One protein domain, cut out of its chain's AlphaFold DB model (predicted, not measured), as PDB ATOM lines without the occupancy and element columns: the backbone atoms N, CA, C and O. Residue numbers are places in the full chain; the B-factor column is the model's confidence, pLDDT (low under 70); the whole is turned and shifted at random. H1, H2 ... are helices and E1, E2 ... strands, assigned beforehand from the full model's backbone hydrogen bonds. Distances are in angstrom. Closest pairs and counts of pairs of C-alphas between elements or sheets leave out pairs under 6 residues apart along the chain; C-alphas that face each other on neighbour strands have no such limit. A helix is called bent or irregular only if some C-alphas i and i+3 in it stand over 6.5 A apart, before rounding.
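This is residues 21 to 109 of the 109 residues of the protein "WRKY domain-containing protein" of Microthlaspi erraticum (UniProt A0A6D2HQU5). A small antiparallel sheet, E1 - E3 - E2, with a long looping stretch joining E1 to E2, makes a body from which residues 92 to 109, mostly H1, stick out as an arm. The 89 printed residues hold E1, E2, E3 and H1 in that order, mixed in class, with 39 residues, under half, in named elements. The whole is only just loose, close to extended, with radius of gyration of the C-alphas 18.0 A and spans of 64 by 27 by 23 A.

Start at edge strand E1, residues 21 to 26: it is antiparallel to inner strand E3, residues 74 to 80, with C-alphas 22 and 78 facing each other at 4.3 A and N 23 and O 77 within hydrogen-bond range at 3.0 A. E2, residues 62 to 67, forms a hairpin with E3; see N 64 and O 78, 2.8 A. H1, residues 88 to 107, is not on the sheet; 14 of its 16 O i to N i+4 pairs are within range.

Find C-alpha 21 at (137.178, 95.101, 162.560); E1 runs 17.2 A, E2 17.1 A, E3 19.9 A. H1 runs 28.7 A to C-alpha 107 at (127.218, 50.708, 163.300), with a kink of 37 degrees near residue 95; it is only just irregular, C-alphas 93 and 96 being 6.9 A apart.

The printed part has no cut. The link E1 to E2 is long, 35 residues. Residues 40 to 50 and 108 to 109 have pLDDT under 70.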
ATOM      1  N   PHE A  21     138.409  94.911 163.321       93.06
ATOM      2  CA  PHE A  21     137.178  95.101 162.560       93.06
ATOM      3  C   PHE A  21     136.229  95.973 163.369       93.06
ATOM      4  O   PHE A  21     136.067  95.745 164.563       93.06
ATOM      5  N   ALA A  22     135.623  96.971 162.735       93.44
ATOM      6  CA  ALA A  22     134.657  97.856 163.371       93.44
ATOM      7  C   ALA A  22     133.438  98.022 162.466       93.44
ATOM      8  O   ALA A  22     133.585  98.189 161.256       93.44
ATOM      9  N   PHE A  23     132.246  97.977 163.051       95.19
ATOM     10  CA  PHE A  23     130.987  98.161 162.338       95.19
ATOM     11  C   PHE A  23     129.958  98.835 163.242       95.19
ATOM     12  O   PHE A  23     130.097  98.868 164.466       95.19
ATOM     13  N   ARG A  24     128.926  99.397 162.615       95.06
ATOM     14  CA  ARG A  24     127.854 100.132 163.285       95.06
ATOM     15  C   ARG A  24     126.525  99.468 163.003       95.06
ATOM     16  O   ARG A  24     126.262  99.062 161.875       95.06
ATOM     17  N   THR A  25     125.691  99.396 164.026       95.06
ATOM     18  CA  THR A  25     124.341  98.834 163.946       95.06
ATOM     19  C   THR A  25     123.352  99.798 164.579       95.06
ATOM     20  O   THR A  25     123.714 100.535 165.497       95.06
ATOM     21  N   LYS A  26     122.117  99.818 164.068       95.06
ATOM     22  CA  LYS A  26     121.006 100.484 164.749       95.06
ATOM     23  C   LYS A  26     120.440  99.509 165.778       95.06
ATOM     24  O   LYS A  26     120.030  98.422 165.385       95.06
ATOM     25  N   SER A  27     120.472  99.865 167.056       92.81
ATOM     26  CA  SER A  27     120.023  99.004 168.156       92.81
ATOM     27  C   SER A  27     119.715  99.839 169.393       92.81
ATOM     28  O   SER A  27     120.462 100.767 169.702       92.81
ATOM     29  N   ASP A  28     118.676  99.471 170.138       89.81
ATOM     30  CA  ASP A  28     118.370 100.054 171.451       89.81
ATOM     31  C   ASP A  28     119.179  99.395 172.585       89.81
ATOM     32  O   ASP A  28     119.274  99.937 173.683       89.81
ATOM     33  N   GLU A  29     119.849  98.270 172.310       87.06
ATOM     34  CA  GLU A  29     120.625  97.495 173.285       87.06
ATOM     35  C   GLU A  29     122.137  97.729 173.150       87.06
ATOM     36  O   GLU A  29     122.669  97.829 172.044       87.06
ATOM     37  N   ASP A  30     122.847  97.804 174.283       82.38
ATOM     38  CA  ASP A  30     124.319  97.925 174.351       82.38
ATOM     39  C   ASP A  30     125.039  96.566 174.343       82.38
ATOM     40  O   ASP A  30     126.270  96.498 174.391       82.38
ATOM     41  N   ILE A  31     124.283  95.470 174.330       80.38
ATOM     42  CA  ILE A  31     124.801  94.106 174.338       80.38
ATOM     43  C   ILE A  31     124.379  93.461 173.025       80.38
ATOM     44  O   ILE A  31     123.218  93.510 172.649       80.38
ATOM     45  N   LEU A  32     125.344  92.868 172.324       83.31
ATOM     46  CA  LEU A  32     125.086  92.077 171.125       83.31
ATOM     47  C   LEU A  32     125.406  90.623 171.433       83.31
ATOM     48  O   LEU A  32     126.558  90.328 171.783       83.31
ATOM     49  N   ASP A  33     124.412  89.755 171.274       86.25
ATOM     50  CA  ASP A  33     124.631  88.317 171.208       86.25
ATOM     51  C   ASP A  33     125.192  87.961 169.826       86.25
ATOM     52  O   ASP A  33     124.574  88.217 168.794       86.25
ATOM     53  N   ASP A  34     126.422  87.462 169.807       87.56
ATOM     54  CA  ASP A  34     127.165  87.082 168.603       87.56
ATOM     55  C   ASP A  34     127.557  85.596 168.616       87.56
ATOM     56  O   ASP A  34     128.414  85.168 167.839       87.56
ATOM     57  N   GLY A  35     126.971  84.812 169.530       89.56
ATOM     58  CA  GLY A  35     127.270  83.393 169.711       89.56
ATOM     59  C   GLY A  35     128.634  83.108 170.356       89.56
ATOM     60  O   GLY A  35     129.002  81.940 170.531       89.56
ATOM     61  N   TYR A  36     129.412  84.133 170.725       91.38
ATOM     62  CA  TYR A  36     130.661  83.982 171.466       91.38
ATOM     63  C   TYR A  36     130.482  84.310 172.945       91.38
ATOM     64  O   TYR A  36     129.777  85.231 173.350       91.38
ATOM     65  N   ARG A  37     131.212  83.581 173.796       89.38
ATOM     66  CA  ARG A  37     131.259  83.891 175.224       89.38
ATOM     67  C   ARG A  37     132.320  84.939 175.531       89.38
ATOM     68  O   ARG A  37     133.518  84.741 175.313       89.38
ATOM     69  N   TRP A  38     131.863  86.027 176.134       88.88
ATOM     70  CA  TRP A  38     132.678  87.142 176.603       88.88
ATOM     71  C   TRP A  38     132.730  87.152 178.135       88.88
ATOM     72  O   TRP A  38     131.745  86.825 178.799       88.88
ATOM     73  N   ARG A  39     133.868  87.528 178.734       82.06
ATOM     74  CA  ARG A  39     133.935  87.719 180.194       82.06
ATOM     75  C   ARG A  39     132.995  88.859 180.600       82.06
ATOM     76  O   ARG A  39     133.213  89.999 180.196       82.06
ATOM     77  N   LYS A  40     131.986  88.558 181.424       69.62
ATOM     78  CA  LYS A  40     131.108  89.563 182.035       69.62
ATOM     79  C   LYS A  40     131.924  90.365 183.051       69.62
ATOM     80  O   LYS A  40     132.163  89.907 184.164       69.62
ATOM     81  N   TYR A  41     132.372  91.553 182.668       59.66
ATOM     82  CA  TYR A  41     132.761  92.564 183.644       59.66
ATOM     83  C   TYR A  41     131.493  93.314 184.051       59.66
ATOM     84  O   TYR A  41     130.694  93.682 183.193       59.66
ATOM     85  N   GLY A  42     131.275  93.494 185.356       54.19
ATOM     86  CA  GLY A  42     130.190  94.347 185.838       54.19
ATOM     87  C   GLY A  42     130.315  95.730 185.200       54.19
ATOM     88  O   GLY A  42     131.417  96.278 185.142       54.19
ATOM     89  N   GLN A  43     129.205  96.263 184.693       53.66
ATOM     90  CA  GLN A  43     129.136  97.565 184.037       53.66
ATOM     91  C   GLN A  43     129.410  98.669 185.069       53.66
ATOM     92  O   GLN A  43     128.501  99.270 185.628       53.66
ATOM     93  N   LYS A  44     130.683  98.914 185.383       54.59
ATOM     94  CA  LYS A  44     131.107 100.139 186.058       54.59
ATOM     95  C   LYS A  44     131.357 101.183 184.978       54.59
ATOM     96  O   LYS A  44     132.014 100.898 183.979       54.59
ATOM     97  N   SER A  45     130.854 102.395 185.179       51.28
ATOM     98  CA  SER A  45     131.173 103.558 184.353       51.28
ATOM     99  C   SER A  45     132.640 103.944 184.570       51.28
ATOM    100  O   SER A  45     132.953 104.805 185.391       51.28
ATOM    101  N   VAL A  46     133.566 103.256 183.901       49.12
ATOM    102  CA  VAL A  46     135.003 103.533 184.014       49.12
ATOM    103  C   VAL A  46     135.462 104.302 182.781       49.12
ATOM    104  O   VAL A  46     135.250 103.874 181.651       49.12
ATOM    105  N   LYS A  47     136.138 105.431 183.013       50.09
ATOM    106  CA  LYS A  47     136.682 106.342 181.990       50.09
ATOM    107  C   LYS A  47     137.760 105.706 181.083       50.09
ATOM    108  O   LYS A  47     138.145 106.326 180.103       50.09
ATOM    109  N   ASN A  48     138.189 104.470 181.365       42.78
ATOM    110  CA  ASN A  48     139.128 103.679 180.565       42.78
ATOM    111  C   ASN A  48     138.553 102.266 180.343       42.78
ATOM    112  O   ASN A  48     138.587 101.428 181.242       42.78
ATOM    113  N   SER A  49     138.010 102.017 179.151       50.44
ATOM    114  CA  SER A  49     137.394 100.748 178.732       50.44
ATOM    115  C   SER A  49     138.353  99.551 178.863       50.44
ATOM    116  O   SER A  49     139.398  99.507 178.212       50.44
ATOM    117  N   LEU A  50     137.983  98.555 179.675       61.44
ATOM    118  CA  LEU A  50     138.606  97.229 179.681       61.44
ATOM    119  C   LEU A  50     137.761  96.303 178.803       61.44
ATOM    120  O   LEU A  50     136.815  95.674 179.269       61.44
ATOM    121  N   TYR A  51     138.113  96.262 177.522       71.19
ATOM    122  CA  TYR A  51     137.557  95.372 176.507       71.19
ATOM    123  C   TYR A  51     137.253  93.962 177.055       71.19
ATOM    124  O   TYR A  51     138.192  93.276 177.491       71.19
ATOM    125  N   PRO A  52     135.994  93.479 177.028       81.25
ATOM    126  CA  PRO A  52     135.716  92.073 177.275       81.25
ATOM    127  C   PRO A  52     136.556  91.183 176.354       81.25
ATOM    128  O   PRO A  52     136.632  91.383 175.141       81.25
ATOM    129  N   ARG A  53     137.214  90.192 176.960       88.62
ATOM    130  CA  ARG A  53     137.978  89.150 176.265       88.62
ATOM    131  C   ARG A  53     137.124  87.905 176.114       88.62
ATOM    132  O   ARG A  53     136.383  87.569 177.045       88.62
ATOM    133  N   CYS A  54     137.284  87.206 174.994       91.38
ATOM    134  CA  CYS A  54     136.701  85.883 174.815       91.38
ATOM    135  C   CYS A  54     137.115  84.956 175.979       91.38
ATOM    136  O   CYS A  54     138.218  85.067 176.529       91.38
ATOM    137  N   THR A  55     136.200  84.090 176.419       91.62
ATOM    138  CA  THR A  55     136.442  83.153 177.530       91.62
ATOM    139  C   THR A  55     137.079  81.843 177.081       91.62
ATOM    140  O   THR A  55     137.582  81.106 177.928       91.62
ATOM    141  N   GLN A  56     137.067  81.552 175.779       91.25
ATOM    142  CA  GLN A  56     137.577  80.302 175.230       91.25
ATOM    143  C   GLN A  56     139.099  80.192 175.377       91.25
ATOM    144  O   GLN A  56     139.833  81.185 175.333       91.25
ATOM    145  N   HIS A  57     139.570  78.961 175.583       90.38
ATOM    146  CA  HIS A  57     140.976  78.671 175.849       90.38
ATOM    147  C   HIS A  57     141.863  79.149 174.690       90.38
ATOM    148  O   HIS A  57     141.560  78.898 173.527       90.38
ATOM    149  N   MET A  58     142.955  79.853 175.009       90.38
ATOM    150  CA  MET A  58     143.910  80.411 174.036       90.38
ATOM    151  C   MET A  58     143.321  81.409 173.022       90.38
ATOM    152  O   MET A  58     144.011  81.796 172.080       90.38
ATOM    153  N   CYS A  59     142.081  81.872 173.206       92.56
ATOM    154  CA  CYS A  59     141.500  82.913 172.368       92.56
ATOM    155  C   CYS A  59     141.844  84.303 172.916       92.56
ATOM    156  O   CYS A  59     141.498  84.657 174.044       92.56
ATOM    157  N   ALA A  60     142.524  85.111 172.101       91.56
ATOM    158  CA  ALA A  60     142.960  86.457 172.474       91.56
ATOM    159  C   ALA A  60     142.014  87.569 171.986       91.56
ATOM    160  O   ALA A  60     142.349  88.749 172.130       91.56
ATOM    161  N   VAL A  61     140.858  87.214 171.410       93.56
ATOM    162  CA  VAL A  61     139.934  88.193 170.829       93.56
ATOM    163  C   VAL A  61     139.348  89.101 171.904       93.56
ATOM    164  O   VAL A  61     138.947  88.655 172.986       93.56
ATOM    165  N   LYS A  62     139.282  90.389 171.578       92.19
ATOM    166  CA  LYS A  62     138.643  91.430 172.382       92.19
ATOM    167  C   LYS A  62     137.457  92.020 171.635       92.19
ATOM    168  O   LYS A  62     137.532  92.188 170.420       92.19
ATOM    169  N   LYS A  63     136.419  92.397 172.377       91.44
ATOM    170  CA  LYS A  63     135.251  93.133 171.880       91.44
ATOM    171  C   LYS A  63     135.135  94.466 172.610       91.44
ATOM    172  O   LYS A  63     135.358  94.531 173.815       91.44
ATOM    173  N   GLN A  64     134.780  95.525 171.896       89.69
ATOM    174  CA  GLN A  64     134.298  96.784 172.460       89.69
ATOM    175  C   GLN A  64     132.906  97.039 171.913       89.69
ATOM    176  O   GLN A  64     132.706  96.901 170.709       89.69
ATOM    177  N   VAL A  65     131.985  97.451 172.776       89.56
ATOM    178  CA  VAL A  65     130.675  97.953 172.361       89.56
ATOM    179  C   VAL A  65     130.519  99.359 172.923       89.56
ATOM    180  O   VAL A  65     130.792  99.587 174.103       89.56
ATOM    181  N   GLN A  66     130.164 100.313 172.067       90.38
ATOM    182  CA  GLN A  66     130.007 101.712 172.443       90.38
ATOM    183  C   GLN A  66     128.825 102.339 171.707       90.38
ATOM    184  O   GLN A  66     128.794 102.375 170.479       90.38
ATOM    185  N   ARG A  67     127.887 102.908 172.464       91.06
ATOM    186  CA  ARG A  67     126.834 103.763 171.915       91.06
ATOM    187  C   ARG A  67     127.400 105.126 171.535       91.06
ATOM    188  O   ARG A  67     128.164 105.723 172.302       91.06
ATOM    189  N   LEU A  68     127.034 105.625 170.357       90.56
ATOM    190  CA  LEU A  68     127.450 106.956 169.930       90.56
ATOM    191  C   LEU A  68     126.698 108.018 170.739       90.56
ATOM    192  O   LEU A  68     125.478 107.985 170.860       90.56
ATOM    193  N   SER A  69     127.427 108.999 171.270       89.94
ATOM    194  CA  SER A  69     126.831 110.063 172.090       89.94
ATOM    195  C   SER A  69     125.920 111.002 171.297       89.94
ATOM    196  O   SER A  69     124.966 111.536 171.849       89.94
ATOM    197  N   LYS A  70     126.222 111.212 170.010       91.44
ATOM    198  CA  LYS A  70     125.449 112.088 169.115       91.44
ATOM    199  C   LYS A  70     124.249 111.390 168.479       91.44
ATOM    200  O   LYS A  70     123.272 112.046 168.150       91.44
ATOM    201  N   GLU A  71     124.339 110.077 168.302       93.25
ATOM    202  CA  GLU A  71     123.333 109.258 167.632       93.25
ATOM    203  C   GLU A  71     123.076 108.036 168.502       93.25
ATOM    204  O   GLU A  71     123.658 106.970 168.303       93.25
ATOM    205  N   THR A  72     122.224 108.211 169.509       92.88
ATOM    206  CA  THR A  72     121.988 107.183 170.526       92.88
ATOM    207  C   THR A  72     121.319 105.940 169.970       92.88
ATOM    208  O   THR A  72     121.316 104.948 170.669       92.88
ATOM    209  N   SER A  73     120.789 105.937 168.747       94.69
ATOM    210  CA  SER A  73     120.289 104.723 168.090       94.69
ATOM    211  C   SER A  73     121.400 103.870 167.475       94.69
ATOM    212  O   SER A  73     121.127 102.756 167.035       94.69
ATOM    213  N   ILE A  74     122.640 104.371 167.421       94.75
ATOM    214  CA  ILE A  74     123.776 103.688 166.802       94.75
ATOM    215  C   ILE A  74     124.727 103.139 167.859       94.75
ATOM    216  O   ILE A  74     125.238 103.859 168.723       94.75
ATOM    217  N   VAL A  75     125.046 101.859 167.700       92.94
ATOM    218  CA  VAL A  75     126.036 101.135 168.489       92.94
ATOM    219  C   VAL A  75     127.199 100.733 167.590       92.94
ATOM    220  O   VAL A  75     127.018 100.058 166.572       92.94
ATOM    221  N   GLU A  76     128.405 101.157 167.959       93.25
ATOM    222  CA  GLU A  76     129.655 100.755 167.323       93.25
ATOM    223  C   GLU A  76     130.242  99.545 168.054       93.25
ATOM    224  O   GLU A  76     130.423  99.561 169.273       93.25
ATOM    225  N   THR A  77     130.540  98.490 167.298       92.94
ATOM    226  CA  THR A  77     131.183  97.275 167.805       92.94
ATOM    227  C   THR A  77     132.537  97.096 167.148       92.94
ATOM    228  O   THR A  77     132.661  97.191 165.926       92.94
ATOM    229  N   ILE A  78     133.558  96.835 167.963       93.06
ATOM    230  CA  ILE A  78     134.946  96.680 167.529       93.06
ATOM    231  C   ILE A  78     135.475  95.336 168.012       93.06
ATOM    232  O   ILE A  78     135.488  95.075 169.214       93.06
ATOM    233  N   TYR A  79     135.976  94.524 167.087       93.62
ATOM    234  CA  TYR A  79     136.724  93.306 167.374       93.62
ATOM    235  C   TYR A  79     138.216  93.522 167.137       93.62
ATOM    236  O   TYR A  79     138.613  94.090 166.119       93.62
ATOM    237  N   GLU A  80     139.046  93.027 168.053       93.69
ATOM    238  CA  GLU A  80     140.496  92.910 167.868       93.69
ATOM    239  C   GLU A  80     140.909  91.439 167.939       93.69
ATOM    240  O   GLU A  80     140.725  90.797 168.974       93.69
ATOM    241  N   GLY A  81     141.515  90.923 166.870       92.88
ATOM    242  CA  GLY A  81     141.911  89.523 166.719       92.88
ATOM    243  C   GLY A  81     140.951  88.709 165.846       92.88
ATOM    244  O   GLY A  81     139.985  89.228 165.294       92.88
ATOM    245  N   ILE A  82     141.254  87.417 165.710       92.94
ATOM    246  CA  ILE A  82     140.427  86.422 165.014       92.94
ATOM    247  C   ILE A  82     140.203  85.254 165.974       92.94
ATOM    248  O   ILE A  82     141.139  84.829 166.657       92.94
ATOM    249  N   HIS A  83     138.971  84.751 166.036       94.06
ATOM    250  CA  HIS A  83     138.657  83.566 166.828       94.06
ATOM    251  C   HIS A  83     139.316  82.331 166.209       94.06
ATOM    252  O   HIS A  83     139.253  82.109 165.004       94.06
ATOM    253  N   ASN A  84     139.933  81.510 167.050       92.75
ATOM    254  CA  ASN A  84     140.545  80.229 166.690       92.75
ATOM    255  C   ASN A  84     139.676  79.033 167.115       92.75
ATOM    256  O   ASN A  84     140.171  77.922 167.277       92.75
ATOM    257  N   HIS A  85     138.386  79.274 167.331       91.88
ATOM    258  CA  HIS A  85     137.397  78.285 167.734       91.88
ATOM    259  C   HIS A  85     136.043  78.648 167.103       91.88
ATOM    260  O   HIS A  85     135.801  79.829 166.830       91.88
ATOM    261  N   PRO A  86     135.148  77.668 166.887       89.19
ATOM    262  CA  PRO A  86     133.779  77.947 166.464       89.19
ATOM    263  C   PRO A  86     133.031  78.770 167.521       89.19
ATOM    264  O   PRO A  86     133.417  78.798 168.699       89.19
ATOM    265  N   CYS A  87     131.952  79.440 167.110       88.06
ATOM    266  CA  CYS A  87     131.037  80.032 168.079       88.06
ATOM    267  C   CYS A  87     130.331  78.920 168.873       88.06
ATOM    268  O   CYS A  87     130.201  77.776 168.424       88.06
ATOM    269  N   GLU A  88     129.940  79.234 170.100       81.56
ATOM    270  CA  GLU A  88     129.450  78.233 171.040       81.56
ATOM    271  C   GLU A  88     128.066  77.723 170.671       81.56
ATOM    272  O   GLU A  88     127.818  76.523 170.736       81.56
ATOM    273  N   GLU A  89     127.196  78.621 170.224       78.75
ATOM    274  CA  GLU A  89     125.850  78.293 169.763       78.75
ATOM    275  C   GLU A  89     125.876  77.330 168.561       78.75
ATOM    276  O   GLU A  89     125.131  76.348 168.515       78.75
ATOM    277  N   LEU A  90     126.818  77.525 167.630       80.31
ATOM    278  CA  LEU A  90     127.040  76.599 166.517       80.31
ATOM    279  C   LEU A  90     127.457  75.209 167.015       80.31
ATOM    280  O   LEU A  90     126.962  74.192 166.537       80.31
ATOM    281  N   MET A  91     128.347  75.140 168.005       80.75
ATOM    282  CA  MET A  91     128.713  73.852 168.594       80.75
ATOM    283  C   MET A  91     127.539  73.203 169.331       80.75
ATOM    284  O   MET A  91     127.356  71.992 169.210       80.75
ATOM    285  N   GLN A  92     126.725  73.969 170.060       81.31
ATOM    286  CA  GLN A  92     125.555  73.441 170.772       81.31
ATOM    287  C   GLN A  92     124.536  72.813 169.815       81.31
ATOM    288  O   GLN A  92     124.032  71.723 170.082       81.31
ATOM    289  N   THR A  93     124.286  73.455 168.677       82.38
ATOM    290  CA  THR A  93     123.338  72.977 167.660       82.38
ATOM    291  C   THR A  93     123.873  71.785 166.858       82.38
ATOM    292  O   THR A  93     123.137  70.829 166.617       82.38
ATOM    293  N   LEU A  94     125.156  71.782 166.475       83.88
ATOM    294  CA  LEU A  94     125.718  70.743 165.600       83.88
ATOM    295  C   LEU A  94     126.198  69.481 166.331       83.88
ATOM    296  O   LEU A  94     126.203  68.402 165.742       83.88
ATOM    297  N   THR A  95     126.584  69.573 167.607       87.06
ATOM    298  CA  THR A  95     127.100  68.420 168.368       87.06
ATOM    299  C   THR A  95     126.167  67.198 168.383       87.06
ATOM    300  O   THR A  95     126.664  66.096 168.134       87.06
ATOM    301  N   PRO A  96     124.851  67.312 168.663       87.44
ATOM    302  CA  PRO A  96     123.975  66.138 168.670       87.44
ATOM    303  C   PRO A  96     123.866  65.481 167.288       87.44
ATOM    304  O   PRO A  96     123.915  64.255 167.190       87.44
ATOM    305  N   LEU A  97     123.804  66.284 166.221       87.75
ATOM    306  CA  LEU A  97     123.736  65.789 164.844       87.75
ATOM    307  C   LEU A  97     125.022  65.058 164.445       87.75
ATOM    308  O   LEU A  97     124.965  63.953 163.909       87.75
ATOM    309  N   LEU A  98     126.186  65.624 164.771       85.38
ATOM    310  CA  LEU A  98     127.478  64.990 164.505       85.38
ATOM    311  C   LEU A  98     127.621  63.657 165.251       85.38
ATOM    312  O   LEU A  98     128.088  62.681 164.666       85.38
ATOM    313  N   ARG A  99     127.164  63.579 166.508       88.25
ATOM    314  CA  ARG A  99     127.150  62.320 167.271       88.25
ATOM    315  C   ARG A  99     126.254  61.270 166.627       88.25
ATOM    316  O   ARG A  99     126.642  60.108 166.565       88.25
ATOM    317  N   GLN A 100     125.081  61.663 166.132       90.44
ATOM    318  CA  GLN A 100     124.187  60.742 165.435       90.44
ATOM    319  C   GLN A 100     124.831  60.215 164.146       90.44
ATOM    320  O   GLN A 100     124.800  59.014 163.900       90.44
ATOM    321  N   MET A 101     125.464  61.079 163.350       89.19
ATOM    322  CA  MET A 101     126.166  60.651 162.136       89.19
ATOM    323  C   MET A 101     127.327  59.696 162.440       89.19
ATOM    324  O   MET A 101     127.482  58.702 161.740       89.19
ATOM    325  N   GLN A 102     128.097  59.959 163.502       90.25
ATOM    326  CA  GLN A 102     129.183  59.081 163.960       90.25
ATOM    327  C   GLN A 102     128.671  57.731 164.475       90.25
ATOM    328  O   GLN A 102     129.277  56.691 164.232       90.25
ATOM    329  N   PHE A 103     127.546  57.733 165.190       90.75
ATOM    330  CA  PHE A 103     126.903  56.503 165.635       90.75
ATOM    331  C   PHE A 103     126.488  55.646 164.436       90.75
ATOM    332  O   PHE A 103     126.815  54.465 164.380       90.75
ATOM    333  N   LEU A 104     125.835  56.253 163.443       86.25
ATOM    334  CA  LEU A 104     125.434  55.555 162.224       86.25
ATOM    335  C   LEU A 104     126.659  55.072 161.428       86.25
ATOM    336  O   LEU A 104     126.682  53.930 160.988       86.25
ATOM    337  N   SER A 105     127.719  55.871 161.296       84.62
ATOM    338  CA  SER A 105     128.916  55.431 160.566       84.62
ATOM    339  C   SER A 105     129.621  54.240 161.216       84.62
ATOM    340  O   SER A 105     130.177  53.420 160.502       84.62
ATOM    341  N   ASN A 106     129.585  54.132 162.547       83.31
ATOM    342  CA  ASN A 106     130.273  53.070 163.286       83.31
ATOM    343  C   ASN A 106     129.440  51.787 163.438       83.31
ATOM    344  O   ASN A 106     129.981  50.762 163.841       83.31
ATOM    345  N   HIS A 107     128.132  51.849 163.177       74.00
ATOM    346  CA  HIS A 107     127.218  50.708 163.300       74.00
ATOM    347  C   HIS A 107     126.842  50.062 161.961       74.00
ATOM    348  O   HIS A 107     126.280  48.969 161.960       74.00
ATOM    349  N   PHE A 108     127.128  50.722 160.835       66.19
ATOM    350  CA  PHE A 108     126.830  50.226 159.485       66.19
ATOM    351  C   PHE A 108     128.087  49.844 158.674       66.19
ATOM    352  O   PHE A 108     128.006  49.689 157.456       66.19
ATOM    353  N   THR A 109     129.227  49.665 159.346       54.12
ATOM    354  CA  THR A 109     130.459  49.036 158.825       54.12
ATOM    355  C   THR A 109     130.735  47.753 159.582       54.12
ATOM    356  O   THR A 109     131.081  46.749 158.930       54.12
TER     357      THR A 109